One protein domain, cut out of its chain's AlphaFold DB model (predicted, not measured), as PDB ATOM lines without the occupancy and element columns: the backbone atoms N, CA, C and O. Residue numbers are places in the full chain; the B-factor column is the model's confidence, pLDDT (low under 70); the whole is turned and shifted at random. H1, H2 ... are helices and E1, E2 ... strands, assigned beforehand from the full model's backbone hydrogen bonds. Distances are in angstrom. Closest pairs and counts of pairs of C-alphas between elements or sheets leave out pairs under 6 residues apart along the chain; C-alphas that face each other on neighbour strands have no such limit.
ATOM      1  N   GLU A 179     -21.504  74.088  72.540       88.88
ATOM      2  CA  GLU A 179     -22.255  73.872  71.293       88.88
ATOM      3  C   GLU A 179     -23.128  72.609  71.328       88.88
ATOM      4  O   GLU A 179     -24.189  72.577  70.703       88.88
ATOM      5  N   ALA A 180     -22.707  71.583  72.076       90.31
ATOM      6  CA  ALA A 180     -23.415  70.312  72.186       90.31
ATOM      7  C   ALA A 180     -24.628  70.413  73.125       90.31
ATOM      8  O   ALA A 180     -25.699  69.902  72.798       90.31
ATOM      9  N   ALA A 181     -24.487  71.105  74.261       86.69
ATOM     10  CA  ALA A 181     -25.601  71.395  75.167       86.69
ATOM     11  C   ALA A 181     -26.416  72.644  74.766       86.69
ATOM     12  O   ALA A 181     -27.456  72.908  75.367       86.69
ATOM     13  N   ARG A 182     -25.948  73.407  73.767       86.31
ATOM     14  CA  ARG A 182     -26.509  74.681  73.277       86.31
ATOM     15  C   ARG A 182     -26.770  75.710  74.387       86.31
ATOM     16  O   ARG A 182     -27.775  76.415  74.350       86.31
ATOM     17  N   ARG A 183     -25.846  75.817  75.348       89.88
ATOM     18  CA  ARG A 183     -25.919  76.762  76.478       89.88
ATOM     19  C   ARG A 183     -24.569  77.380  76.826       89.88
ATOM     20  O   ARG A 183     -23.521  76.854  76.447       89.88
ATOM     21  N   LEU A 184     -24.596  78.499  77.542       91.12
ATOM     22  CA  LEU A 184     -23.402  79.102  78.130       91.12
ATOM     23  C   LEU A 184     -22.966  78.315  79.370       91.12
ATOM     24  O   LEU A 184     -23.798  77.778  80.104       91.12
ATOM     25  N   ARG A 185     -21.650  78.256  79.570       94.00
ATOM     26  CA  ARG A 185     -20.959  77.606  80.685       94.00
ATOM     27  C   ARG A 185     -20.111  78.620  81.425       94.00
ATOM     28  O   ARG A 185     -19.407  79.394  80.775       94.00
ATOM     29  N   VAL A 186     -20.118  78.568  82.752       90.88
ATOM     30  CA  VAL A 186     -19.190  79.355  83.573       90.88
ATOM     31  C   VAL A 186     -17.889  78.560  83.675       90.88
ATOM     32  O   VAL A 186     -17.838  77.500  84.290       90.88
ATOM     33  N   THR A 187     -16.837  79.034  83.003       92.81
ATOM     34  CA  THR A 187     -15.531  78.341  82.953       92.81
ATOM     35  C   THR A 187     -14.487  78.917  83.900       92.81
ATOM     36  O   THR A 187     -13.445  78.300  84.117       92.81
ATOM     37  N   GLY A 188     -14.785  80.074  84.481       89.19
ATOM     38  CA  GLY A 188     -13.971  80.779  85.453       89.19
ATOM     39  C   GLY A 188     -14.708  82.019  85.950       89.19
ATOM     40  O   GLY A 188     -15.761  82.390  85.424       89.19
ATOM     41  N   HIS A 225     -62.149  90.115  97.752       72.75
ATOM     42  CA  HIS A 225     -61.760  91.325  98.472       72.75
ATOM     43  C   HIS A 225     -60.914  90.961  99.702       72.75
ATOM     44  O   HIS A 225     -61.349  90.187 100.555       72.75
ATOM     45  N   VAL A 226     -59.705  91.518  99.773       62.75
ATOM     46  CA  VAL A 226     -58.799  91.444 100.933       62.75
ATOM     47  C   VAL A 226     -58.514  92.825 101.525       62.75
ATOM     48  O   VAL A 226     -58.022  92.920 102.645       62.75
ATOM     49  N   GLY A 227     -58.856  93.896 100.803       60.84
ATOM     50  CA  GLY A 227     -58.559  95.274 101.173       60.84
ATOM     51  C   GLY A 227     -57.216  95.748 100.621       60.84
ATOM     52  O   GLY A 227     -56.232  95.011 100.598       60.84
ATOM     53  N   LEU A 228     -57.174  97.017 100.207       55.66
ATOM     54  CA  LEU A 228     -56.028  97.654  99.540       55.66
ATOM     55  C   LEU A 228     -54.694  97.543 100.314       55.66
ATOM     56  O   LEU A 228     -53.626  97.598  99.715       55.66
ATOM     57  N   TRP A 229     -54.757  97.354 101.634       51.53
ATOM     58  CA  TRP A 229     -53.606  97.278 102.544       51.53
ATOM     59  C   TRP A 229     -53.105  95.846 102.828       51.53
ATOM     60  O   TRP A 229     -52.206  95.676 103.648       51.53
ATOM     61  N   HIS A 230     -53.672  94.826 102.172       42.44
ATOM     62  CA  HIS A 230     -53.301  93.409 102.334       42.44
ATOM     63  C   HIS A 230     -52.814  92.733 101.032       42.44
ATOM     64  O   HIS A 230     -52.579  91.525 101.023       42.44
ATOM     65  N   ASP A 231     -52.668  93.476  99.929       38.47
ATOM     66  CA  ASP A 231     -52.312  92.915  98.617       38.47
ATOM     67  C   ASP A 231     -50.809  92.574  98.507       38.47
ATOM     68  O   ASP A 231     -49.937  93.439  98.588       38.47
ATOM     69  N   GLY A 232     -50.510  91.288  98.296       38.59
ATOM     70  CA  GLY A 232     -49.154  90.747  98.180       38.59
ATOM     71  C   GLY A 232     -48.506  90.865  96.794       38.59
ATOM     72  O   GLY A 232     -47.415  90.327  96.608       38.59
ATOM     73  N   MET A 233     -49.124  91.532  95.808       35.34
ATOM     74  CA  MET A 233     -48.561  91.657  94.449       35.34
ATOM     75  C   MET A 233     -47.268  92.501  94.343       35.34
ATOM     76  O   MET A 233     -46.682  92.585  93.261       35.34
ATOM     77  N   LEU A 234     -46.784  93.099  95.439       41.75
ATOM     78  CA  LEU A 234     -45.549  93.898  95.518       41.75
ATOM     79  C   LEU A 234     -44.272  93.032  95.637       41.75
ATOM     80  O   LEU A 234     -43.510  93.163  96.589       41.75
ATOM     81  N   SER A 235     -44.023  92.127  94.683       37.25
ATOM     82  CA  SER A 235     -42.795  91.310  94.664       37.25
ATOM     83  C   SER A 235     -41.668  91.957  93.850       37.25
ATOM     84  O   SER A 235     -41.889  92.325  92.695       37.25
ATOM     85  N   HIS A 236     -40.457  92.005  94.405       45.31
ATOM     86  CA  HIS A 236     -39.263  92.563  93.756       45.31
ATOM     87  C   HIS A 236     -38.354  91.472  93.154       45.31
ATOM     88  O   HIS A 236     -38.479  90.299  93.506       45.31
ATOM     89  N   GLU A 237     -37.464  91.843  92.221       44.91
ATOM     90  CA  GLU A 237     -36.663  90.903  91.411       44.91
ATOM     91  C   GLU A 237     -35.219  91.401  91.171       44.91
ATOM     92  O   GLU A 237     -34.943  92.602  91.251       44.91
ATOM     93  N   GLN A 238     -34.298  90.471  90.883       47.16
ATOM     94  CA  GLN A 238     -32.839  90.679  90.857       47.16
ATOM     95  C   GLN A 238     -32.333  91.414  89.594       47.16
ATOM     96  O   GLN A 238     -32.829  91.204  88.484       47.16
ATOM     97  N   ILE A 239     -31.328  92.287  89.763       52.06
ATOM     98  CA  ILE A 239     -30.695  93.089  88.688       52.06
ATOM     99  C   ILE A 239     -29.179  93.123  88.891       52.06
ATOM    100  O   ILE A 239     -28.724  93.653  89.897       52.06
ATOM    101  N   GLU A 240     -28.371  92.661  87.940       59.66
ATOM    102  CA  GLU A 240     -26.917  92.595  88.117       59.66
ATOM    103  C   GLU A 240     -26.126  93.650  87.335       59.66
ATOM    104  O   GLU A 240     -26.496  94.029  86.226       59.66
ATOM    105  N   LEU A 241     -25.006  94.123  87.894       62.53
ATOM    106  CA  LEU A 241     -24.102  95.108  87.271       62.53
ATOM    107  C   LEU A 241     -22.633  94.723  87.532       62.53
ATOM    108  O   LEU A 241     -22.202  94.684  88.678       62.53
ATOM    109  N   GLY A 242     -21.854  94.456  86.486       67.25
ATOM    110  CA  GLY A 242     -20.443  94.070  86.599       67.25
ATOM    111  C   GLY A 242     -19.497  95.236  86.938       67.25
ATOM    112  O   GLY A 242     -19.852  96.401  86.721       67.25
ATOM    113  N   PRO A 243     -18.256  94.947  87.380       62.81
ATOM    114  CA  PRO A 243     -17.358  95.902  88.040       62.81
ATOM    115  C   PRO A 243     -16.933  97.104  87.190       62.81
ATOM    116  O   PRO A 243     -16.487  98.108  87.737       62.81
ATOM    117  N   CYS A 244     -17.045  97.038  85.861       75.25
ATOM    118  CA  CYS A 244     -16.471  98.032  84.946       75.25
ATOM    119  C   CYS A 244     -17.471  98.586  83.912       75.25
ATOM    120  O   CYS A 244     -17.066  98.923  82.803       75.25
ATOM    121  N   CYS A 245     -18.775  98.619  84.205       73.31
ATOM    122  CA  CYS A 245     -19.789  99.161  83.286       73.31
ATOM    123  C   CYS A 245     -19.954 100.699  83.376       73.31
ATOM    124  O   CYS A 245     -19.355 101.369  84.223       73.31
ATOM    125  N   TRP A 246     -20.789 101.261  82.499       75.62
ATOM    126  CA  TRP A 246     -21.265 102.647  82.554       75.62
ATOM    127  C   TRP A 246     -22.802 102.671  82.496       75.62
ATOM    128  O   TRP A 246     -23.400 101.971  81.686       75.62
ATOM    129  N   ILE A 247     -23.473 103.496  83.301       68.00
ATOM    130  CA  ILE A 247     -24.920 103.754  83.144       68.00
ATOM    131  C   ILE A 247     -25.137 105.264  83.132       68.00
ATOM    132  O   ILE A 247     -24.682 105.950  84.047       68.00
ATOM    133  N   VAL A 248     -25.815 105.792  82.113       60.75
ATOM    134  CA  VAL A 248     -26.003 107.245  81.968       60.75
ATOM    135  C   VAL A 248     -27.092 107.775  82.922       60.75
ATOM    136  O   VAL A 248     -27.925 106.990  83.403       60.75
ATOM    137  N   THR A 251     -31.395 106.774  83.310       48.75
ATOM    138  CA  THR A 251     -31.651 105.386  82.879       48.75
ATOM    139  C   THR A 251     -32.519 104.632  83.892       48.75
ATOM    140  O   THR A 251     -32.208 104.619  85.084       48.75
ATOM    141  N   LYS A 252     -33.562 103.940  83.406       50.19
ATOM    142  CA  LYS A 252     -34.385 103.000  84.187       50.19
ATOM    143  C   LYS A 252     -34.007 101.546  83.894       50.19
ATOM    144  O   LYS A 252     -34.388 101.024  82.846       50.19
ATOM    145  N   VAL A 253     -33.309 100.869  84.802       50.41
ATOM    146  CA  VAL A 253     -33.056  99.423  84.656       50.41
ATOM    147  C   VAL A 253     -34.259  98.639  85.187       50.41
ATOM    148  O   VAL A 253     -34.766  98.932  86.274       50.41
ATOM    149  N   ILE A 254     -34.738  97.675  84.399       47.94
ATOM    150  CA  ILE A 254     -35.907  96.840  84.698       47.94
ATOM    151  C   ILE A 254     -35.445  95.388  84.755       47.94
ATOM    152  O   ILE A 254     -35.175  94.795  83.715       47.94
ATOM    153  N   GLY A 255     -35.360  94.828  85.961       50.81
ATOM    154  CA  GLY A 255     -35.165  93.394  86.161       50.81
ATOM    155  C   GLY A 255     -36.427  92.613  85.827       50.81
ATOM    156  O   GLY A 255     -37.534  93.106  86.051       50.81
ATOM    157  N   GLN A 256     -36.254  91.401  85.303       46.88
ATOM    158  CA  GLN A 256     -37.324  90.417  85.256       46.88
ATOM    159  C   GLN A 256     -36.751  89.000  85.396       46.88
ATOM    160  O   GLN A 256     -35.888  88.632  84.611       46.88
ATOM    161  N   SER A 257     -37.235  88.180  86.328       47.00
ATOM    162  CA  SER A 257     -36.961  86.735  86.314       47.00
ATOM    163  C   SER A 257     -38.101  85.926  86.930       47.00
ATOM    164  O   SER A 257     -38.699  86.295  87.939       47.00
ATOM    165  N   ALA A 258     -38.432  84.805  86.287       41.06
ATOM    166  CA  ALA A 258     -39.612  84.010  86.619       41.06
ATOM    167  C   ALA A 258     -39.435  83.127  87.869       41.06
ATOM    168  O   ALA A 258     -40.428  82.767  88.502       41.06
ATOM    169  N   ALA A 259     -38.197  82.761  88.212       46.16
ATOM    170  CA  ALA A 259     -37.859  81.839  89.294       46.16
ATOM    171  C   ALA A 259     -36.414  82.082  89.778       46.16
ATOM    172  O   ALA A 259     -35.606  82.574  88.992       46.16
ATOM    173  N   PRO A 260     -36.063  81.728  91.028       49.00
ATOM    174  CA  PRO A 260     -34.675  81.757  91.482       49.00
ATOM    175  C   PRO A 260     -33.814  80.745  90.713       49.00
ATOM    176  O   PRO A 260     -34.236  79.610  90.475       49.00
ATOM    177  N   HIS A 261     -32.596  81.149  90.364       60.72
ATOM    178  CA  HIS A 261     -31.598  80.312  89.697       60.72
ATOM    179  C   HIS A 261     -30.925  79.357  90.693       60.72
ATOM    180  O   HIS A 261     -30.727  79.703  91.858       60.72
ATOM    181  N   GLU A 262     -30.584  78.147  90.245       59.00
ATOM    182  CA  GLU A 262     -29.953  77.125  91.100       59.00
ATOM    183  C   GLU A 262     -28.421  77.249  91.184       59.00
ATOM    184  O   GLU A 262     -27.833  76.869  92.197       59.00
ATOM    185  N   ASP A 263     -27.791  77.824  90.155       71.25
ATOM    186  CA  ASP A 263     -26.363  78.138  90.073       71.25
ATOM    187  C   ASP A 263     -26.088  79.290  89.075       71.25
ATOM    188  O   ASP A 263     -27.002  79.827  88.437       71.25
ATOM    189  N   ASP A 264     -24.813  79.667  88.928       75.69
ATOM    190  CA  ASP A 264     -24.377  80.720  88.003       75.69
ATOM    191  C   ASP A 264     -24.599  80.349  86.519       75.69
ATOM    192  O   ASP A 264     -24.765  81.241  85.686       75.69
ATOM    193  N   GLU A 265     -24.648  79.055  86.152       81.62
ATOM    194  CA  GLU A 265     -24.995  78.652  84.781       81.62
ATOM    195  C   GLU A 265     -26.480  78.906  84.502       81.62
ATOM    196  O   GLU A 265     -26.823  79.396  83.424       81.62
ATOM    197  N   ALA A 266     -27.365  78.622  85.458       75.12
ATOM    198  CA  ALA A 266     -28.785  78.939  85.354       75.12
ATOM    199  C   ALA A 266     -29.025  80.458  85.263       75.12
ATOM    200  O   ALA A 266     -29.856  80.889  84.463       75.12
ATOM    201  N   LEU A 267     -28.255  81.263  86.007       73.62
ATOM    202  CA  LEU A 267     -28.300  82.729  85.969       73.62
ATOM    203  C   LEU A 267     -27.924  83.289  84.585       73.62
ATOM    204  O   LEU A 267     -28.710  84.013  83.974       73.62
ATOM    205  N   VAL A 268     -26.753  82.931  84.040       76.50
ATOM    206  CA  VAL A 268     -26.265  83.510  82.765       76.50
ATOM    207  C   VAL A 268     -26.978  82.984  81.512       76.50
ATOM    208  O   VAL A 268     -26.757  83.507  80.419       76.50
ATOM    209  N   ASN A 269     -27.833  81.963  81.644       80.12
ATOM    210  CA  ASN A 269     -28.698  81.475  80.565       80.12
ATOM    211  C   ASN A 269     -30.151  82.006  80.658       80.12
ATOM    212  O   ASN A 269     -30.940  81.752  79.744       80.12
ATOM    213  N   ASP A 270     -30.517  82.768  81.698       72.44
ATOM    214  CA  ASP A 270     -31.824  83.434  81.778       72.44
ATOM    215  C   ASP A 270     -31.842  84.735  80.953       72.44
ATOM    216  O   ASP A 270     -31.329  85.779  81.355       72.44
ATOM    217  N   GLY A 271     -32.497  84.686  79.792       62.44
ATOM    218  CA  GLY A 271     -32.649  85.834  78.892       62.44
ATOM    219  C   GLY A 271     -33.574  86.960  79.384       62.44
ATOM    220  O   GLY A 271     -33.668  87.979  78.696       62.44
ATOM    221  N   LEU A 272     -34.269  86.798  80.518       55.44
ATOM    222  CA  LEU A 272     -35.044  87.864  81.170       55.44
ATOM    223  C   LEU A 272     -34.217  88.573  82.255       55.44
ATOM    224  O   LEU A 272     -34.300  89.803  82.380       55.44
ATOM    225  N   THR A 273     -33.380  87.818  82.978       62.28
ATOM    226  CA  THR A 273     -32.473  88.357  83.999       62.28
ATOM    227  C   THR A 273     -31.646  89.502  83.434       62.28
ATOM    228  O   THR A 273     -31.089  89.441  82.337       62.28
ATOM    229  N   THR A 274     -31.599  90.599  84.184       60.09
ATOM    230  CA  THR A 274     -31.010  91.853  83.713       60.09
ATOM    231  C   THR A 274     -29.651  92.060  84.350       60.09
ATOM    232  O   THR A 274     -29.556  92.631  85.429       60.09
ATOM    233  N   PHE A 275     -28.614  91.573  83.669       68.69
ATOM    234  CA  PHE A 275     -27.211  91.678  84.070       68.69
ATOM    235  C   PHE A 275     -26.431  92.528  83.060       68.69
ATOM    236  O   PHE A 275     -26.407  92.200  81.876       68.69
ATOM    237  N   VAL A 276     -25.791  93.617  83.497       72.75
ATOM    238  CA  VAL A 276     -24.927  94.461  82.649       72.75
ATOM    239  C   VAL A 276     -23.463  94.129  82.906       72.75
ATOM    240  O   VAL A 276     -22.896  94.551  83.912       72.75
ATOM    241  N   MET A 277     -22.839  93.377  82.001       78.06
ATOM    242  CA  MET A 277     -21.462  92.892  82.162       78.06
ATOM    243  C   MET A 277     -20.398  94.010  81.995       78.06
ATOM    244  O   MET A 277     -20.718  95.103  81.513       78.06
ATOM    245  N   PRO A 278     -19.120  93.778  82.389       82.62
ATOM    246  CA  PRO A 278     -18.038  94.761  82.278       82.62
ATOM    247  C   PRO A 278     -17.952  95.473  80.927       82.62
ATOM    248  O   PRO A 278     -18.112  94.877  79.867       82.62
ATOM    249  N   PHE A 279     -17.666  96.771  80.967       86.81
ATOM    250  CA  PHE A 279     -17.578  97.662  79.813       86.81
ATOM    251  C   PHE A 279     -18.877  97.864  78.999       86.81
ATOM    252  O   PHE A 279     -18.855  98.581  78.000       86.81
ATOM    253  N   GLY A 280     -20.015  97.283  79.398       84.00
ATOM    254  CA  GLY A 280     -21.329  97.609  78.822       84.00
ATOM    255  C   GLY A 280     -21.820  99.017  79.200       84.00
ATOM    256  O   GLY A 280     -21.385  99.574  80.212       84.00
ATOM    257  N   ILE A 281     -22.732  99.584  78.400       76.62
ATOM    258  CA  ILE A 281     -23.372 100.891  78.631       76.62
ATOM    259  C   ILE A 281     -24.902 100.782  78.637       76.62
ATOM    260  O   ILE A 281     -25.491 100.273  77.685       76.62
ATOM    261  N   GLY A 282     -25.551 101.334  79.665       74.06
ATOM    262  CA  GLY A 282     -27.010 101.500  79.730       74.06
ATOM    263  C   GLY A 282     -27.484 102.943  79.497       74.06
ATOM    264  O   GLY A 282     -26.961 103.871  80.111       74.06
ATOM    265  N   GLY A 283     -28.501 103.106  78.644       59.75
ATOM    266  CA  GLY A 283     -29.392 104.269  78.523       59.75
ATOM    267  C   GLY A 283     -28.947 105.455  77.657       59.75
ATOM    268  O   GLY A 283     -29.686 106.433  77.569       59.75
ATOM    269  N   TYR A 284     -27.772 105.419  77.015       63.81
ATOM    270  CA  TYR A 284     -27.221 106.575  76.277       63.81
ATOM    271  C   TYR A 284     -28.177 107.090  75.177       63.81
ATOM    272  O   TYR A 284     -28.286 106.510  74.096       63.81
ATOM    273  N   GLY A 285     -28.869 108.196  75.466       55.09
ATOM    274  CA  GLY A 285     -29.795 108.877  74.556       55.09
ATOM    275  C   GLY A 285     -31.247 108.373  74.540       55.09
ATOM    276  O   GLY A 285     -32.013 108.848  73.702       55.09
ATOM    277  N   GLY A 286     -31.665 107.447  75.416       54.72
ATOM    278  CA  GLY A 286     -33.033 106.906  75.371       54.72
ATOM    279  C   GLY A 286     -33.468 106.077  76.591       54.72
ATOM    280  O   GLY A 286     -32.628 105.577  77.338       54.72
ATOM    281  N   PRO A 287     -34.788 105.946  76.835       53.19
ATOM    282  CA  PRO A 287     -35.301 105.432  78.096       53.19
ATOM    283  C   PRO A 287     -35.206 103.906  78.234       53.19
ATOM    284  O   PRO A 287     -35.742 103.145  77.429       53.19
ATOM    285  N   SER A 288     -34.699 103.499  79.398       51.75
ATOM    286  CA  SER A 288     -34.723 102.153  79.998       51.75
ATOM    287  C   SER A 288     -33.799 101.068  79.420       51.75
ATOM    288  O   SER A 288     -33.199 101.208  78.358       51.75
ATOM    289  N   THR A 289     -33.605  99.989  80.182       55.81
ATOM    290  CA  THR A 289     -32.736  98.845  79.851       55.81
ATOM    291  C   THR A 289     -33.281  97.576  80.518       55.81
ATOM    292  O   THR A 289     -33.685  97.628  81.678       55.81
ATOM    293  N   GLN A 290     -33.296  96.451  79.791       59.78
ATOM    294  CA  GLN A 290     -33.795  95.147  80.251       59.78
ATOM    295  C   GLN A 290     -32.988  93.997  79.619       59.78
ATOM    296  O   GLN A 290     -32.590  94.078  78.451       59.78
ATOM    297  N   GLY A 291     -32.814  92.913  80.376       62.91
ATOM    298  CA  GLY A 291     -32.148  91.672  79.977       62.91
ATOM    299  C   GLY A 291     -30.619  91.730  80.043       62.91
ATOM    300  O   GLY A 291     -30.022  92.786  80.249       62.91
ATOM    301  N   LEU A 292     -29.983  90.575  79.859       71.50
ATOM    302  CA  LEU A 292     -28.530  90.383  79.843       71.50
ATOM    303  C   LEU A 292     -27.859  91.241  78.750       71.50
ATOM    304  O   LEU A 292     -28.117  91.039  77.560       71.50
ATOM    305  N   VAL A 293     -27.004  92.191  79.144       77.44
ATOM    306  CA  VAL A 293     -26.222  93.104  78.286       77.44
ATOM    307  C   VAL A 293     -24.761  92.646  78.269       77.44
ATOM    308  O   VAL A 293     -24.111  92.562  79.313       77.44
ATOM    309  N   MET A 294     -24.253  92.336  77.073       86.56
ATOM    310  CA  MET A 294     -22.924  91.740  76.875       86.56
ATOM    311  C   MET A 294     -21.781  92.737  77.152       86.56
ATOM    312  O   MET A 294     -21.990  93.951  77.042       86.56
ATOM    313  N   PRO A 295     -20.549  92.261  77.428       86.62
ATOM    314  CA  PRO A 295     -19.403  93.143  77.586       86.62
ATOM    315  C   PRO A 295     -19.179  94.041  76.361       86.62
ATOM    316  O   PRO A 295     -19.198  93.587  75.214       86.62
ATOM    317  N   GLY A 296     -18.982  95.336  76.605       85.25
ATOM    318  CA  GLY A 296     -18.815  96.341  75.550       85.25
ATOM    319  C   GLY A 296     -20.072  96.679  74.740       85.25
ATOM    320  O   GLY A 296     -19.951  97.355  73.719       85.25
ATOM    321  N   GLU A 297     -21.261  96.202  75.117       88.38
ATOM    322  CA  GLU A 297     -22.511  96.525  74.421       88.38
ATOM    323  C   GLU A 297     -23.142  97.830  74.935       88.38
ATOM    324  O   GLU A 297     -23.250  98.029  76.143       88.38
ATOM    325  N   LEU A 298     -23.630  98.683  74.030       85.56
ATOM    326  CA  LEU A 298     -24.522  99.800  74.366       85.56
ATOM    327  C   LEU A 298     -25.999  99.385  74.215       85.56
ATOM    328  O   LEU A 298     -26.400  98.952  73.135       85.56
ATOM    329  N   SER A 299     -26.810  99.586  75.256       77.75
ATOM    330  CA  SER A 299     -28.259  99.328  75.295       77.75
ATOM    331  C   SER A 299     -29.048 100.603  75.633       77.75
ATOM    332  O   SER A 299     -28.671 101.332  76.546       77.75
ATOM    333  N   THR A 300     -30.126 100.905  74.900       67.38
ATOM    334  CA  THR A 300     -30.866 102.189  74.944       67.38
ATOM    335  C   THR A 300     -32.396 102.041  74.962       67.38
ATOM    336  O   THR A 300     -33.118 103.003  74.695       67.38
ATOM    337  N   GLY A 301     -32.919 100.844  75.258       57.69
ATOM    338  CA  GLY A 301     -34.360 100.640  75.428       57.69
ATOM    339  C   GLY A 301     -34.805  99.184  75.576       57.69
ATOM    340  O   GLY A 301     -34.026  98.242  75.417       57.69
ATOM    341  N   ILE A 302     -36.106  98.997  75.826       49.97
ATOM    342  CA  ILE A 302     -36.776  97.686  75.854       49.97
ATOM    343  C   ILE A 302     -36.914  97.157  74.415       49.97
ATOM    344  O   ILE A 302     -37.945  97.301  73.757       49.97
ATOM    345  N   GLY A 303     -35.844  96.557  73.891       51.53
ATOM    346  CA  GLY A 303     -35.898  95.778  72.655       51.53
ATOM    347  C   GLY A 303     -34.587  95.717  71.862       51.53
ATOM    348  O   GLY A 303     -33.764  96.627  71.907       51.53
ATOM    349  N   PRO A 304     -34.396  94.677  71.031       50.94
ATOM    350  CA  PRO A 304     -33.110  94.381  70.389       50.94
ATOM    351  C   PRO A 304     -32.711  95.331  69.252       50.94
ATOM    352  O   PRO A 304     -31.616  95.221  68.713       50.94
ATOM    353  N   LYS A 305     -33.584  96.269  68.861       57.62
ATOM    354  CA  LYS A 305     -33.225  97.365  67.943       57.62
ATOM    355  C   LYS A 305     -32.490  98.512  68.647       57.62
ATOM    356  O   LYS A 305     -31.928  99.353  67.957       57.62
ATOM    357  N   ALA A 306     -32.509  98.529  69.979       66.06
ATOM    358  CA  ALA A 306     -31.877  99.520  70.841       66.06
ATOM    359  C   ALA A 306     -30.596  98.967  71.504       66.06
ATOM    360  O   ALA A 306     -30.212  99.413  72.574       66.06
ATOM    361  N   ARG A 307     -29.962  97.946  70.912       78.31
ATOM    362  CA  ARG A 307     -28.750  97.291  71.435       78.31
ATOM    363  C   ARG A 307     -27.637  97.336  70.387       78.31
ATOM    364  O   ARG A 307     -27.916  97.222  69.192       78.31
ATOM    365  N   HIS A 308     -26.379  97.467  70.801       86.44
ATOM    366  CA  HIS A 308     -25.218  97.645  69.920       86.44
ATOM    367  C   HIS A 308     -23.982  96.912  70.475       86.44
ATOM    368  O   HIS A 308     -23.271  97.442  71.326       86.44
ATOM    369  N   GLY A 309     -23.722  95.688  69.998       88.94
ATOM    370  CA  GLY A 309     -22.582  94.865  70.439       88.94
ATOM    371  C   GLY A 309     -21.215  95.480  70.116       88.94
ATOM    372  O   GLY A 309     -21.052  96.101  69.066       88.94
ATOM    373  N   ALA A 310     -20.246  95.295  71.024       92.19
ATOM    374  CA  ALA A 310     -18.865  95.802  70.943       92.19
ATOM    375  C   ALA A 310     -18.715  97.326  70.726       92.19
ATOM    376  O   ALA A 310     -17.642  97.809  70.347       92.19
ATOM    377  N   TRP A 311     -19.777  98.095  70.975       93.19
ATOM    378  CA  TRP A 311     -19.810  99.543  70.819       93.19
ATOM    379  C   TRP A 311     -18.767 100.245  71.697       93.19
ATOM    380  O   TRP A 311     -18.025 101.078  71.186       93.19
ATOM    381  N   THR A 312     -18.627  99.877  72.975       91.25
ATOM    382  CA  THR A 312     -17.747 100.599  73.915       91.25
ATOM    383  C   THR A 312     -16.272 100.468  73.552       91.25
ATOM    384  O   THR A 312     -15.554 101.464  73.512       91.25
ATOM    385  N   PHE A 313     -15.830  99.259  73.193       94.94
ATOM    386  CA  PHE A 313     -14.467  99.020  72.704       94.94
ATOM    387  C   PHE A 313     -14.191  99.757  71.381       94.94
ATOM    388  O   PHE A 313     -13.052 100.104  71.088       94.94
ATOM    389  N   THR A 314     -15.225 100.012  70.575       95.12
ATOM    390  CA  THR A 314     -15.101 100.633  69.246       95.12
ATOM    391  C   THR A 314     -15.154 102.164  69.292       95.12
ATOM    392  O   THR A 314     -14.411 102.816  68.564       95.12
ATOM    393  N   TYR A 315     -16.005 102.743  70.146       94.25
ATOM    394  CA  TYR A 315     -16.332 104.176  70.150       94.25
ATOM    395  C   TYR A 315     -15.999 104.906  71.467       94.25
ATOM    396  O   TYR A 315     -16.051 106.130  71.492       94.25
ATOM    397  N   ALA A 316     -15.611 104.215  72.546       92.31
ATOM    398  CA  ALA A 316     -15.230 104.842  73.823       92.31
ATOM    399  C   ALA A 316     -13.872 104.346  74.386       92.31
ATOM    400  O   ALA A 316     -13.782 104.004  75.571       92.31
ATOM    401  N   PRO A 317     -12.781 104.314  73.588       94.12
ATOM    402  CA  PRO A 317     -11.484 103.791  74.039       94.12
ATOM    403  C   PRO A 317     -10.885 104.576  75.217       94.12
ATOM    404  O   PRO A 317     -10.224 103.996  76.075       94.12
ATOM    405  N   ASP A 318     -11.177 105.878  75.302       91.56
ATOM    406  CA  ASP A 318     -10.792 106.753  76.415       91.56
ATOM    407  C   ASP A 318     -11.354 106.270  77.760       91.56
ATOM    408  O   ASP A 318     -10.664 106.315  78.779       91.56
ATOM    409  N   ALA A 319     -12.580 105.744  77.746       86.94
ATOM    410  CA  ALA A 319     -13.244 105.196  78.917       86.94
ATOM    411  C   ALA A 319     -12.658 103.826  79.305       86.94
ATOM    412  O   ALA A 319     -12.351 103.619  80.478       86.94
ATOM    413  N   ILE A 320     -12.398 102.931  78.339       92.75
ATOM    414  CA  ILE A 320     -11.726 101.638  78.593       92.75
ATOM    415  C   ILE A 320     -10.353 101.854  79.250       92.75
ATOM    416  O   ILE A 320     -10.070 101.278  80.299       92.75
ATOM    417  N   ILE A 321      -9.512 102.718  78.669       94.81
ATOM    418  CA  ILE A 321      -8.153 102.987  79.163       94.81
ATOM    419  C   ILE A 321      -8.192 103.627  80.557       94.81
ATOM    420  O   ILE A 321      -7.463 103.203  81.454       94.81
ATOM    421  N   SER A 322      -9.084 104.601  80.766       88.00
ATOM    422  CA  SER A 322      -9.259 105.252  82.070       88.00
ATOM    423  C   SER A 322      -9.800 104.297  83.139       88.00
ATOM    424  O   SER A 322      -9.513 104.486  84.319       88.00
ATOM    425  N   MET A 323     -10.561 103.267  82.752       86.31
ATOM    426  CA  MET A 323     -11.051 102.226  83.656       86.31
ATOM    427  C   MET A 323      -9.944 101.244  84.062       86.31
ATOM    428  O   MET A 323      -9.813 100.947  85.247       86.31
ATOM    429  N   VAL A 324      -9.115 100.781  83.119       93.25
ATOM    430  CA  VAL A 324      -8.014  99.844  83.418       93.25
ATOM    431  C   VAL A 324      -6.943 100.480  84.306       93.25
ATOM    432  O   VAL A 324      -6.475  99.831  85.237       93.25
ATOM    433  N   ALA A 325      -6.623 101.761  84.098       91.06
ATOM    434  CA  ALA A 325      -5.711 102.488  84.982       91.06
ATOM    435  C   ALA A 325      -6.232 102.520  86.435       91.06
ATOM    436  O   ALA A 325      -5.514 102.140  87.356       91.06
ATOM    437  N   ARG A 326      -7.516 102.866  86.632       85.31
ATOM    438  CA  ARG A 326      -8.165 102.824  87.958       85.31
ATOM    439  C   ARG A 326      -8.169 101.423  88.566       85.31
ATOM    440  O   ARG A 326      -8.008 101.297  89.772       85.31
ATOM    441  N   LEU A 327      -8.350 100.384  87.750       83.31
ATOM    442  CA  LEU A 327      -8.342  98.996  88.211       83.31
ATOM    443  C   LEU A 327      -6.956  98.542  88.667       83.31
ATOM    444  O   LEU A 327      -6.849  97.859  89.678       83.31
ATOM    445  N   TYR A 328      -5.895  98.953  87.977       92.12
ATOM    446  CA  TYR A 328      -4.529  98.681  88.418       92.12
ATOM    447  C   TYR A 328      -4.197  99.397  89.735       92.12
ATOM    448  O   TYR A 328      -3.656  98.778  90.652       92.12
ATOM    449  N   ASP A 329      -4.572 100.675  89.855       88.69
ATOM    450  CA  ASP A 329      -4.353 101.463  91.074       88.69
ATOM    451  C   ASP A 329      -5.157 100.922  92.275       88.69
ATOM    452  O   ASP A 329      -4.681 100.982  93.409       88.69
ATOM    453  N   ALA A 330      -6.347 100.354  92.033       76.62
ATOM    454  CA  ALA A 330      -7.218  99.757  93.049       76.62
ATOM    455  C   ALA A 330      -6.865  98.304  93.434       76.62
ATOM    456  O   ALA A 330      -7.418  97.791  94.408       76.62
ATOM    457  N   LEU A 331      -5.986  97.622  92.690       81.56
ATOM    458  CA  LEU A 331      -5.613  96.230  92.955       81.56
ATOM    459  C   LEU A 331      -4.355  96.101  93.826       81.56
ATOM    460  O   LEU A 331      -3.375  96.846  93.696       81.56
ATOM    461  N   GLU A 332      -4.384  95.073  94.677       87.19
ATOM    462  CA  GLU A 332      -3.263  94.587  95.487       87.19
ATOM    463  C   GLU A 332      -2.080  94.159  94.598       87.19
ATOM    464  O   GLU A 332      -2.263  93.769  93.443       87.19
ATOM    465  N   GLU A 333      -0.850  94.266  95.112       90.81
ATOM    466  CA  GLU A 333       0.376  94.201  94.297       90.81
ATOM    467  C   GLU A 333       0.529  92.891  93.505       90.81
ATOM    468  O   GLU A 333       0.938  92.911  92.344       90.81
ATOM    469  N   ASP A 334       0.132  91.767  94.099       91.88
ATOM    470  CA  ASP A 334       0.110  90.442  93.480       91.88
ATOM    471  C   ASP A 334      -1.041  90.268  92.471       91.88
ATOM    472  O   ASP A 334      -0.879  89.592  91.452       91.88
ATOM    473  N   ARG A 335      -2.188  90.918  92.703       90.62
ATOM    474  CA  ARG A 335      -3.400  90.836  91.866       90.62
ATOM    475  C   ARG A 335      -3.429  91.814  90.692       90.62
ATOM    476  O   ARG A 335      -4.211  91.618  89.765       90.62
ATOM    477  N   ARG A 336      -2.564  92.831  90.668       92.56
ATOM    478  CA  ARG A 336      -2.480  93.864  89.611       92.56
ATOM    479  C   ARG A 336      -2.426  93.348  88.170       92.56
ATOM    480  O   ARG A 336      -2.926  94.019  87.270       92.56
ATOM    481  N   HIS A 337      -1.894  92.147  87.948       93.56
ATOM    482  CA  HIS A 337      -1.875  91.487  86.637       93.56
ATOM    483  C   HIS A 337      -3.283  91.233  86.040       93.56
ATOM    484  O   HIS A 337      -3.419  91.045  84.829       93.56
ATOM    485  N   LEU A 338      -4.339  91.257  86.863       92.19
ATOM    486  CA  LEU A 338      -5.731  91.163  86.416       92.19
ATOM    487  C   LEU A 338      -6.183  92.427  85.662       92.19
ATOM    488  O   LEU A 338      -6.912  92.322  84.675       92.19
ATOM    489  N   ALA A 339      -5.701  93.616  86.050       91.81
ATOM    490  CA  ALA A 339      -5.964  94.848  85.298       91.81
ATOM    491  C   ALA A 339      -5.370  94.774  83.885       91.81
ATOM    492  O   ALA A 339      -6.024  95.154  82.916       91.81
ATOM    493  N   ASP A 340      -4.167  94.206  83.761       95.44
ATOM    494  CA  ASP A 340      -3.469  94.087  82.480       95.44
ATOM    495  C   ASP A 340      -4.117  93.061  81.518       95.44
ATOM    496  O   ASP A 340      -3.740  92.986  80.347       95.44
ATOM    497  N   THR A 341      -5.105  92.277  81.980       94.12
ATOM    498  CA  THR A 341      -5.730  91.175  81.217       94.12
ATOM    499  C   THR A 341      -7.254  91.276  81.048       94.12
ATOM    500  O   THR A 341      -7.779  90.754  80.062       94.12
ATOM    501  N   ILE A 342      -7.981  91.977  81.930       93.00
ATOM    502  CA  ILE A 342      -9.459  91.957  81.970       93.00
ATOM    503  C   ILE A 342     -10.154  92.317  80.648       93.00
ATOM    504  O   ILE A 342     -11.179  91.725  80.311       93.00
ATOM    505  N   VAL A 343      -9.622  93.259  79.862       95.25
ATOM    506  CA  VAL A 343     -10.277  93.697  78.613       95.25
ATOM    507  C   VAL A 343     -10.303  92.567  77.576       95.25
ATOM    508  O   VAL A 343     -11.283  92.413  76.847       95.25
ATOM    509  N   ILE A 344      -9.266  91.726  77.556       95.62
ATOM    510  CA  ILE A 344      -9.176  90.557  76.672       95.62
ATOM    511  C   ILE A 344     -10.183  89.483  77.110       95.62
ATOM    512  O   ILE A 344     -10.875  88.909  76.269       95.62
ATOM    513  N   GLU A 345     -10.328  89.252  78.416       94.94
ATOM    514  CA  GLU A 345     -11.293  88.287  78.963       94.94
ATOM    515  C   GLU A 345     -12.753  88.739  78.770       94.94
ATOM    516  O   GLU A 345     -13.619  87.927  78.426       94.94
ATOM    517  N   ALA A 346     -13.021  90.044  78.883       93.62
ATOM    518  CA  ALA A 346     -14.308  90.655  78.557       93.62
ATOM    519  C   ALA A 346     -14.679  90.470  77.073       93.62
ATOM    520  O   ALA A 346     -15.796  90.052  76.763       93.62
ATOM    521  N   LEU A 347     -13.733  90.711  76.157       95.62
ATOM    522  CA  LEU A 347     -13.919  90.483  74.718       95.62
ATOM    523  C   LEU A 347     -14.169  89.003  74.385       95.62
ATOM    524  O   LEU A 347     -15.063  88.700  73.594       95.62
ATOM    525  N   ARG A 348     -13.424  88.080  75.013       95.88
ATOM    526  CA  ARG A 348     -13.625  86.623  74.877       95.88
ATOM    527  C   ARG A 348     -15.029  86.209  75.316       95.88
ATOM    528  O   ARG A 348     -15.733  85.540  74.566       95.88
ATOM    529  N   THR A 349     -15.469  86.677  76.482       94.38
ATOM    530  CA  THR A 349     -16.804  86.379  77.019       94.38
ATOM    531  C   THR A 349     -17.920  86.932  76.129       94.38
ATOM    532  O   THR A 349     -18.847  86.198  75.791       94.38
ATOM    533  N   ALA A 350     -17.809  88.177  75.652       93.75
ATOM    534  CA  ALA A 350     -18.770  88.744  74.700       93.75
ATOM    535  C   ALA A 350     -18.863  87.939  73.390       93.75
ATOM    536  O   ALA A 350     -19.944  87.825  72.804       93.75
ATOM    537  N   PHE A 351     -17.752  87.360  72.926       95.44
ATOM    538  CA  PHE A 351     -17.724  86.537  71.717       95.44
ATOM    539  C   PHE A 351     -18.440  85.195  71.923       95.44
ATOM    540  O   PHE A 351     -19.276  84.814  71.103       95.44
ATOM    541  N   GLU A 352     -18.207  84.526  73.053       95.94
ATOM    542  CA  GLU A 352     -18.894  83.275  73.401       95.94
ATOM    543  C   GLU A 352     -20.405  83.482  73.622       95.94
ATOM    544  O   GLU A 352     -21.214  82.683  73.142       95.94
ATOM    545  N   MET A 353     -20.814  84.600  74.235       91.81
ATOM    546  CA  MET A 353     -22.226  85.016  74.292       91.81
ATOM    547  C   MET A 353     -22.810  85.240  72.890       91.81
ATOM    548  O   MET A 353     -23.895  84.746  72.580       91.81
ATOM    549  N   THR A 354     -22.071  85.919  72.006       92.31
ATOM    550  CA  THR A 354     -22.504  86.157  70.620       92.31
ATOM    551  C   THR A 354     -22.666  84.840  69.845       92.31
ATOM    552  O   THR A 354     -23.635  84.694  69.098       92.31
ATOM    553  N   ARG A 355     -21.794  83.843  70.069       94.50
ATOM    554  CA  ARG A 355     -21.935  82.479  69.518       94.50
ATOM    555  C   ARG A 355     -23.172  81.756  70.056       94.50
ATOM    556  O   ARG A 355     -23.896  81.149  69.266       94.50
ATOM    557  N   ALA A 356     -23.473  81.875  71.349       91.38
ATOM    558  CA  ALA A 356     -24.692  81.308  71.927       91.38
ATOM    559  C   ALA A 356     -25.963  81.914  71.300       91.38
ATOM    560  O   ALA A 356     -26.854  81.179  70.872       91.38
ATOM    561  N   MET A 357     -26.014  83.244  71.145       88.00
ATOM    562  CA  MET A 357     -27.117  83.940  70.465       88.00
ATOM    563  C   MET A 357     -27.230  83.551  68.982       88.00
ATOM    564  O   MET A 357     -28.338  83.399  68.458       88.00
ATOM    565  N   ALA A 358     -26.097  83.364  68.294       90.44
ATOM    566  CA  ALA A 358     -26.067  82.892  66.912       90.44
ATOM    567  C   ALA A 358     -26.684  81.492  66.789       90.44
ATOM    568  O   ALA A 358     -27.572  81.275  65.961       90.44
ATOM    569  N   ALA A 359     -26.296  80.568  67.671       90.69
ATOM    570  CA  ALA A 359     -26.845  79.221  67.717       90.69
ATOM    571  C   ALA A 359     -28.342  79.206  68.076       90.69
ATOM    572  O   ALA A 359     -29.110  78.495  67.424       90.69
ATOM    573  N   GLU A 360     -28.779  79.997  69.065       85.00
ATOM    574  CA  GLU A 360     -30.192  80.163  69.452       85.00
ATOM    575  C   GLU A 360     -31.053  80.589  68.251       85.00
ATOM    576  O   GLU A 360     -32.135  80.044  68.020       85.00
ATOM    577  N   ARG A 361     -30.545  81.528  67.442       84.38
ATOM    578  CA  ARG A 361     -31.269  82.137  66.315       84.38
ATOM    579  C   ARG A 361     -30.965  81.525  64.947       84.38
ATOM    580  O   ARG A 361     -31.514  82.004  63.956       84.38
ATOM    581  N   ASN A 362     -30.175  80.451  64.897       88.56
ATOM    582  CA  ASN A 362     -29.729  79.770  63.675       88.56
ATOM    583  C   ASN A 362     -29.079  80.742  62.670       88.56
ATOM    584  O   ASN A 362     -29.453  80.807  61.498       88.56
ATOM    585  N   VAL A 363     -28.130  81.534  63.170       90.00
ATOM    586  CA  VAL A 363     -27.315  82.476  62.400       90.00
ATOM    587  C   VAL A 363     -25.951  81.846  62.158       90.00
ATOM    588  O   VAL A 363     -25.230  81.536  63.100       90.00
ATOM    589  N   ASP A 364     -25.613  81.671  60.887       89.56
ATOM    590  CA  ASP A 364     -24.268  81.326  60.437       89.56
ATOM    591  C   ASP A 364     -23.348  82.546  60.634       89.56
ATOM    592  O   ASP A 364     -23.732  83.651  60.244       89.56
ATOM    593  N   LEU A 365     -22.184  82.374  61.266       90.19
ATOM    594  CA  LEU A 365     -21.220  83.456  61.519       90.19
ATOM    595  C   LEU A 365     -20.118  83.553  60.454       90.19
ATOM    596  O   LEU A 365     -19.487  84.605  60.357       90.19
ATOM    597  N   ASP A 366     -19.931  82.520  59.627       86.88
ATOM    598  CA  ASP A 366     -18.948  82.521  58.536       86.88
ATOM    599  C   ASP A 366     -19.463  83.323  57.320       86.88
ATOM    600  O   ASP A 366     -18.695  83.767  56.463       86.88
ATOM    601  N   VAL A 367     -20.779  83.568  57.255       85.50
ATOM    602  CA  VAL A 367     -21.423  84.407  56.233       85.50
ATOM    603  C   VAL A 367     -21.277  85.898  56.559       85.50
ATOM    604  O   VAL A 367     -21.773  86.396  57.576       85.50
ATOM    605  N   ALA A 368     -20.668  86.639  55.630       81.81
ATOM    606  CA  ALA A 368     -20.354  88.058  55.767       81.81
ATOM    607  C   ALA A 368     -21.561  88.936  56.166       81.81
ATOM    608  O   ALA A 368     -22.668  88.828  55.634       81.81
ATOM    609  N   THR A 369     -21.321  89.897  57.068       82.00
ATOM    610  CA  THR A 369     -22.351  90.779  57.666       82.00
ATOM    611  C   THR A 369     -23.208  91.539  56.635       82.00
ATOM    612  O   THR A 369     -24.364  91.874  56.911       82.00
ATOM    613  N   ALA A 370     -22.684  91.803  55.435       80.94
ATOM    614  CA  ALA A 370     -23.425  92.454  54.353       80.94
ATOM    615  C   ALA A 370     -24.567  91.587  53.789       80.94
ATOM    616  O   ALA A 370     -25.631  92.126  53.463       80.94
ATOM    617  N   ASP A 371     -24.376  90.267  53.743       80.88
ATOM    618  CA  ASP A 371     -25.291  89.287  53.139       80.88
ATOM    619  C   ASP A 371     -26.318  88.746  54.150       80.88
ATOM    620  O   ASP A 371     -27.403  88.281  53.791       80.88
ATOM    621  N   GLN A 372     -26.029  88.907  55.444       84.81
ATOM    622  CA  GLN A 372     -26.913  88.555  56.555       84.81
ATOM    623  C   GLN A 372     -28.280  89.243  56.485       84.81
ATOM    624  O   GLN A 372     -28.396  90.448  56.224       84.81
ATOM    625  N   ARG A 373     -29.347  88.510  56.822       80.50
ATOM    626  CA  ARG A 373     -30.717  89.055  56.865       80.50
ATOM    627  C   ARG A 373     -30.811  90.228  57.853       80.50
ATOM    628  O   ARG A 373     -30.298  90.163  58.969       80.50
ATOM    629  N   LYS A 374     -31.486  91.312  57.443       77.50
ATOM    630  CA  LYS A 374     -31.701  92.517  58.271       77.50
ATOM    631  C   LYS A 374     -32.397  92.164  59.596       77.50
ATOM    632  O   LYS A 374     -33.267  91.298  59.627       77.50
ATOM    633  N   GLY A 375     -32.060  92.888  60.664       76.44
ATOM    634  CA  GLY A 375     -32.514  92.585  62.025       76.44
ATOM    635  C   GLY A 375     -31.507  91.701  62.762       76.44
ATOM    636  O   GLY A 375     -30.304  91.884  62.587       76.44
ATOM    637  N   TRP A 376     -32.004  90.758  63.569       77.38
ATOM    638  CA  TRP A 376     -31.191  89.908  64.452       77.38
ATOM    639  C   TRP A 376     -29.947  89.278  63.789       77.38
ATOM    640  O   TRP A 376     -28.869  89.483  64.338       77.38
ATOM    641  N   PRO A 377     -30.014  88.589  62.627       85.31
ATOM    642  CA  PRO A 377     -28.833  87.919  62.065       85.31
ATOM    643  C   PRO A 377     -27.690  88.884  61.737       85.31
ATOM    644  O   PRO A 377     -26.554  88.675  62.152       85.31
ATOM    645  N   ARG A 378     -28.006  90.010  61.087       84.94
ATOM    646  CA  ARG A 378     -27.033  91.070  60.785       84.94
ATOM    647  C   ARG A 378     -26.485  91.767  62.036       84.94
ATOM    648  O   ARG A 378     -25.355  92.238  62.003       84.94
ATOM    649  N   TRP A 379     -27.263  91.847  63.117       86.19
ATOM    650  CA  TRP A 379     -26.785  92.383  64.396       86.19
ATOM    651  C   TRP A 379     -25.772  91.439  65.054       86.19
ATOM    652  O   TRP A 379     -24.672  91.875  65.379       86.19
ATOM    653  N   ILE A 380     -26.112  90.147  65.162       89.12
ATOM    654  CA  ILE A 380     -25.252  89.114  65.762       89.12
ATOM    655  C   ILE A 380     -23.935  89.005  64.975       89.12
ATOM    656  O   ILE A 380     -22.859  89.092  65.563       89.12
ATOM    657  N   ALA A 381     -24.002  88.915  63.643       90.44
ATOM    658  CA  ALA A 381     -22.811  88.837  62.797       90.44
ATOM    659  C   ALA A 381     -21.922  90.096  62.879       90.44
ATOM    660  O   ALA A 381     -20.698  89.976  62.911       90.44
ATOM    661  N   ARG A 382     -22.509  91.304  62.982       90.50
ATOM    662  CA  ARG A 382     -21.722  92.538  63.164       90.50
ATOM    663  C   ARG A 382     -21.026  92.574  64.527       90.50
ATOM    664  O   ARG A 382     -19.882  93.013  64.595       90.50
ATOM    665  N   ALA A 383     -21.698  92.122  65.588       92.62
ATOM    666  CA  ALA A 383     -21.098  92.017  66.915       92.62
ATOM    667  C   ALA A 383     -19.915  91.032  66.902       92.62
ATOM    668  O   ALA A 383     -18.825  91.399  67.333       92.62
ATOM    669  N   ALA A 384     -20.093  89.843  66.316       94.56
ATOM    670  CA  ALA A 384     -19.026  88.853  66.164       94.56
ATOM    671  C   ALA A 384     -17.819  89.423  65.397       94.56
ATOM    672  O   ALA A 384     -16.699  89.362  65.895       94.56
ATOM    673  N   ALA A 385     -18.049  90.053  64.238       94.12
ATOM    674  CA  ALA A 385     -16.985  90.634  63.418       94.12
ATOM    675  C   ALA A 385     -16.181  91.729  64.151       94.12
ATOM    676  O   ALA A 385     -14.955  91.762  64.043       94.12
ATOM    677  N   LEU A 386     -16.843  92.595  64.929       95.19
ATOM    678  CA  LEU A 386     -16.158  93.605  65.746       95.19
ATOM    679  C   LEU A 386     -15.328  92.969  66.869       95.19
ATOM    680  O   LEU A 386     -14.183  93.364  67.079       95.19
ATOM    681  N   LEU A 387     -15.873  91.974  67.573       96.25
ATOM    682  CA  LEU A 387     -15.168  91.280  68.656       96.25
ATOM    683  C   LEU A 387     -13.923  90.542  68.138       96.25
ATOM    684  O   LEU A 387     -12.850  90.681  68.727       96.25
ATOM    685  N   THR A 388     -14.026  89.854  66.997       95.81
ATOM    686  CA  THR A 388     -12.877  89.239  66.311       95.81
ATOM    687  C   THR A 388     -11.827  90.282  65.919       95.81
ATOM    688  O   THR A 388     -10.643  90.074  66.175       95.81
ATOM    689  N   ALA A 389     -12.231  91.433  65.366       95.25
ATOM    690  CA  ALA A 389     -11.302  92.502  64.989       95.25
ATOM    691  C   ALA A 389     -10.517  93.077  66.185       95.25
ATOM    692  O   ALA A 389      -9.312  93.317  66.068       95.25
ATOM    693  N   HIS A 390     -11.168  93.252  67.343       96.38
ATOM    694  CA  HIS A 390     -10.508  93.676  68.589       96.38
ATOM    695  C   HIS A 390      -9.547  92.609  69.139       96.38
ATOM    696  O   HIS A 390      -8.445  92.952  69.573       96.38
ATOM    697  N   LEU A 391      -9.940  91.329  69.095       96.00
ATOM    698  CA  LEU A 391      -9.143  90.200  69.592       96.00
ATOM    699  C   LEU A 391      -7.921  89.904  68.708       96.00
ATOM    700  O   LEU A 391      -6.798  89.926  69.203       96.00
ATOM    701  N   GLU A 392      -8.103  89.676  67.404       94.62
ATOM    702  CA  GLU A 392      -6.993  89.393  66.477       94.62
ATOM    703  C   GLU A 392      -6.105  90.612  66.195       94.62
ATOM    704  O   GLU A 392      -4.951  90.476  65.783       94.62
ATOM    705  N   GLY A 393      -6.637  91.822  66.385       91.88
ATOM    706  CA  GLY A 393      -5.831  93.036  66.378       91.88
ATOM    707  C   GLY A 393      -4.871  93.112  67.565       91.88
ATOM    708  O   GLY A 393      -3.904  93.867  67.489       91.88
ATOM    709  N   GLU A 394      -5.096  92.326  68.624       94.88
ATOM    710  CA  GLU A 394      -4.432  92.433  69.930       94.88
ATOM    711  C   GLU A 394      -4.516  93.862  70.504       94.88
ATOM    712  O   GLU A 394      -3.590  94.328  71.162       94.88
ATOM    713  N   LEU A 395      -5.613  94.585  70.230       93.69
ATOM    714  CA  LEU A 395      -5.702  96.034  70.474       93.69
ATOM    715  C   LEU A 395      -5.676  96.416  71.961       93.69
ATOM    716  O   LEU A 395      -5.497  97.579  72.293       93.69
ATOM    717  N   TRP A 396      -5.880  95.461  72.865       95.69
ATOM    718  CA  TRP A 396      -6.098  95.710  74.290       95.69
ATOM    719  C   TRP A 396      -4.999  95.103  75.166       95.69
ATOM    720  O   TRP A 396      -5.276  94.483  76.187       95.69
ATOM    721  N   GLN A 397      -3.742  95.287  74.750       96.31
ATOM    722  CA  GLN A 397      -2.575  94.991  75.581       96.31
ATOM    723  C   GLN A 397      -2.301  96.124  76.575       96.31
ATOM    724  O   GLN A 397      -2.176  97.291  76.193       96.31
ATOM    725  N   PHE A 398      -2.126  95.749  77.839       96.94
ATOM    726  CA  PHE A 398      -1.747  96.634  78.933       96.94
ATOM    727  C   PHE A 398      -0.493  96.108  79.645       96.94
ATOM    728  O   PHE A 398      -0.135  94.933  79.537       96.94
ATOM    729  N   ARG A 399       0.204  97.007  80.336       96.19
ATOM    730  CA  ARG A 399       1.282  96.712  81.279       96.19
ATOM    731  C   ARG A 399       1.261  97.763  82.373       96.19
ATOM    732  O   ARG A 399       1.295  98.954  82.069       96.19
ATOM    733  N   GLU A 400       1.268  97.326  83.624       94.81
ATOM    734  CA  GLU A 400       1.246  98.221  84.786       94.81
ATOM    735  C   GLU A 400       0.049  99.202  84.741       94.81
ATOM    736  O   GLU A 400       0.184 100.397  85.008       94.81
ATOM    737  N   GLY A 401      -1.118  98.709  84.298       92.00
ATOM    738  CA  GLY A 401      -2.355  99.484  84.149       92.00
ATOM    739  C   GLY A 401      -2.385 100.431  82.947       92.00
ATOM    740  O   GLY A 401      -3.371 101.138  82.739       92.00
ATOM    741  N   ARG A 402      -1.315 100.473  82.144       95.94
ATOM    742  CA  ARG A 402      -1.139 101.410  81.025       95.94
ATOM    743  C   ARG A 402      -1.215 100.668  79.693       95.94
ATOM    744  O   ARG A 402      -0.620  99.599  79.575       95.94
ATOM    745  N   PRO A 403      -1.915 101.197  78.677       94.81
ATOM    746  CA  PRO A 403      -1.977 100.541  77.378       94.81
ATOM    747  C   PRO A 403      -0.601 100.580  76.700       94.81
ATOM    748  O   PRO A 403       0.110 101.580  76.796       94.81
ATOM    749  N   VAL A 404      -0.234  99.499  76.010       95.25
ATOM    750  CA  VAL A 404       1.105  99.351  75.411       95.25
ATOM    751  C   VAL A 404       1.256 100.187  74.137       95.25
ATOM    752  O   VAL A 404       2.190 100.978  74.030       95.25
ATOM    753  N   ASP A 405       0.327 100.027  73.190       93.50
ATOM    754  CA  ASP A 405       0.434 100.568  71.824       93.50
ATOM    755  C   ASP A 405      -0.599 101.679  71.507       93.50
ATOM    756  O   ASP A 405      -0.541 102.304  70.445       93.50
ATOM    757  N   TRP A 406      -1.541 101.982  72.411       95.88
ATOM    758  CA  TRP A 406      -2.472 103.106  72.222       95.88
ATOM    759  C   TRP A 406      -1.789 104.458  72.455       95.88
ATOM    760  O   TRP A 406      -1.175 104.692  73.493       95.88
ATOM    761  N   THR A 407      -1.992 105.409  71.537       94.69
ATOM    762  CA  THR A 407      -1.528 106.798  71.692       94.69
ATOM    763  C   THR A 407      -2.671 107.801  71.522       94.69
ATOM    764  O   THR A 407      -3.429 107.731  70.548       94.69
ATOM    765  N   LYS A 408      -2.795 108.745  72.467       92.31
ATOM    766  CA  LYS A 408      -3.764 109.854  72.416       92.31
ATOM    767  C   LYS A 408      -3.161 111.044  71.660       92.31
ATOM    768  O   LYS A 408      -2.045 111.467  71.957       92.31
ATOM    769  N   ARG A 409      -3.882 111.582  70.673       86.12
ATOM    770  CA  ARG A 409      -3.494 112.740  69.849       86.12
ATOM    771  C   ARG A 409      -4.725 113.608  69.600       86.12
ATOM    772  O   ARG A 409      -5.695 113.120  69.031       86.12
ATOM    773  N   SER A 410      -4.679 114.881  69.999       78.31
ATOM    774  CA  SER A 410      -5.807 115.826  69.856       78.31
ATOM    775  C   SER A 410      -7.134 115.221  70.342       78.31
ATOM    776  O   SER A 410      -8.099 115.105  69.591       78.31
ATOM    777  N   ASP A 411      -7.104 114.733  71.582       78.44
ATOM    778  CA  ASP A 411      -8.156 114.004  72.303       78.44
ATOM    779  C   ASP A 411      -8.689 112.688  71.712       78.44
ATOM    780  O   ASP A 411      -9.373 111.951  72.420       78.44
ATOM    781  N   ARG A 412      -8.276 112.299  70.501       87.94
ATOM    782  CA  ARG A 412      -8.574 110.980  69.920       87.94
ATOM    783  C   ARG A 412      -7.513 109.942  70.284       87.94
ATOM    784  O   ARG A 412      -6.319 110.242  70.313       87.94
ATOM    785  N   TRP A 413      -7.932 108.702  70.500       94.44
ATOM    786  CA  TRP A 413      -7.057 107.547  70.706       94.44
ATOM    787  C   TRP A 413      -6.823 106.783  69.400       94.44
ATOM    788  O   TRP A 413      -7.747 106.548  68.624       94.44
ATOM    789  N   THR A 414      -5.577 106.371  69.166       92.88
ATOM    790  CA  THR A 414      -5.146 105.650  67.957       92.88
ATOM    791  C   THR A 414      -4.242 104.469  68.307       92.88
ATOM    792  O   THR A 414      -3.464 104.562  69.256       92.88
ATOM    793  N   HIS A 415      -4.324 103.382  67.536       95.06
ATOM    794  CA  HIS A 415      -3.534 102.158  67.717       95.06
ATOM    795  C   HIS A 415      -2.888 101.747  66.375       95.06
ATOM    796  O   HIS A 415      -3.577 101.832  65.356       95.06
ATOM    797  N   PRO A 416      -1.638 101.236  66.322       94.88
ATOM    798  CA  PRO A 416      -0.944 100.830  65.086       94.88
ATOM    799  C   PRO A 416      -1.626  99.741  64.240       94.88
ATOM    800  O   PRO A 416      -1.139  99.406  63.166       94.88
ATOM    801  N   ARG A 417      -2.716  99.151  64.742       95.06
ATOM    802  CA  ARG A 417      -3.485  98.069  64.105       95.06
ATOM    803  C   ARG A 417      -4.995  98.363  64.039       95.06
ATOM    804  O   ARG A 417      -5.786  97.440  63.855       95.06
ATOM    805  N   ILE A 418      -5.399  99.623  64.243       93.31
ATOM    806  CA  ILE A 418      -6.815 100.034  64.325       93.31
ATOM    807  C   ILE A 418      -7.607  99.738  63.040       93.31
ATOM    808  O   ILE A 418      -8.822  99.558  63.098       93.31
ATOM    809  N   ASP A 419      -6.919  99.615  61.902       93.69
ATOM    810  CA  ASP A 419      -7.494  99.350  60.579       93.69
ATOM    811  C   ASP A 419      -8.441  98.136  60.566       93.69
ATOM    812  O   ASP A 419      -9.526  98.225  59.999       93.69
ATOM    813  N   ARG A 420      -8.125  97.063  61.311       92.56
ATOM    814  CA  ARG A 420      -9.001  95.877  61.438       92.56
ATOM    815  C   ARG A 420     -10.396  96.201  61.985       92.56
ATOM    816  O   ARG A 420     -11.362  95.520  61.657       92.56
ATOM    817  N   VAL A 421     -10.511  97.213  62.848       93.75
ATOM    818  CA  VAL A 421     -11.802  97.694  63.370       93.75
ATOM    819  C   VAL A 421     -12.455  98.651  62.372       93.75
ATOM    820  O   VAL A 421     -13.675  98.620  62.222       93.75
ATOM    821  N   LEU A 422     -11.672  99.446  61.634       94.88
ATOM    822  CA  LEU A 422     -12.180 100.329  60.576       94.88
ATOM    823  C   LEU A 422     -12.790  99.552  59.396       94.88
ATOM    824  O   LEU A 422     -13.796 100.002  58.847       94.88
ATOM    825  N   ASP A 423     -12.283  98.357  59.083       92.62
ATOM    826  CA  ASP A 423     -12.873  97.443  58.089       92.62
ATOM    827  C   ASP A 423     -14.334  97.043  58.421       92.62
ATOM    828  O   ASP A 423     -15.113  96.703  57.527       92.62
ATOM    829  N   VAL A 424     -14.741  97.116  59.699       90.50
ATOM    830  CA  VAL A 424     -16.090  96.750  60.195       90.50
ATOM    831  C   VAL A 424     -16.889  97.969  60.712       90.50
ATOM    832  O   VAL A 424     -18.129  97.968  60.755       90.50
TER     833      VAL A 424
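This is residues 179 to 188, 225 to 248 and 251 to 424 of the 814 residues of an uncharacterized protein of Phycisphaeraceae bacterium (UniProt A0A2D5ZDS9). A hairpin of two long helices, H4 and H5, lies beside a loosely formed body of loops and short strand pairings, residues 239 to 308, and H3 and the small strand hairpin of E5 and E6 lie at the other end from residues 225 to 235, which stick out as a free tail. The printed part has 208 residues with six named helices and six named strands, in the order E1, E2, E3, H1, E4, H2, H3, H4, H5, E5, E6, H6; under half of the residues are in these elements, and the class is mixed, helices and strands. E2 and E4 form a parallel sheet of two strands, E5 and E6 an antiparallel one. The whole is compact, with a radius of gyration of the C-alphas of 18.9 A, and only just elongated, spanning 70 by 46 by 36 A; the tail makes the length.

E1, residues 183 to 188, pairs with no named strand; its closest C-alphas to H1, residues 264 to 268, are those of Arg 185 and Glu 265, 5.8 A apart. E2, residues 239 to 241, and E4, residues 274 to 276, are parallel at 7 degrees, with N 240 and O 274 2.8 A apart, within hydrogen-bond range. E3, residues 252 to 254, pairs with no named strand, but its residues 253 to 254 pair in parallel with residues 289 to 290. H2, residues 311 to 315, is close to but not clearly touching H3, residues 317 to 330; their closest C-alphas, of Phe 313 and Ile 320, are 7.0 A apart. H3 and H4, residues 342 to 361, are near each other, with 6 pairs of C-alphas within 10 A. H4 and H5, residues 376 to 392, touch as a helical hairpin at a shallow tilt of 28 degrees, opposite ways, their closest C-alphas being those of Phe 351 and Ala 384, 6.2 A apart. E5, residues 407 to 409, and E6, residues 412 to 414, are an antiparallel hairpin, with N 407 and O 414 2.8 A apart. H5 touches H6, residues 419 to 422, with residues 386 to 390 alone; the closest C-alphas, of Ala 389 and Arg 420, are 5.4 A apart. Every O i to N i+4 pair is within hydrogen-bond range in H1, H2, H3, H4 and H5; H6 is too short for one.

E1 begins at C-alpha 183, (-25.919, 76.762, 76.478), and is 15.5 A long. H3 is 19.9 A long, H4 28.6 A and H5 24.3 A. H4 begins at C-alpha 342, (-9.459, 91.957, 81.970). H6 ends at C-alpha 422, (-12.180, 100.329, 60.576).

Without residues 225 to 235 the body spans 45 by 42 by 37 A. Residues 189 to 224 and 249 to 250 are not printed; the C-alphas across these cuts are 50.6 A and 6.0 A apart. The links E4 to H2, H3 to H4, H4 to H5 and H5 to E5 are long. The mean pLDDT of the printed part is 79.7, and 53 residues are under 70, among them 226 to 243 and 251 to 262.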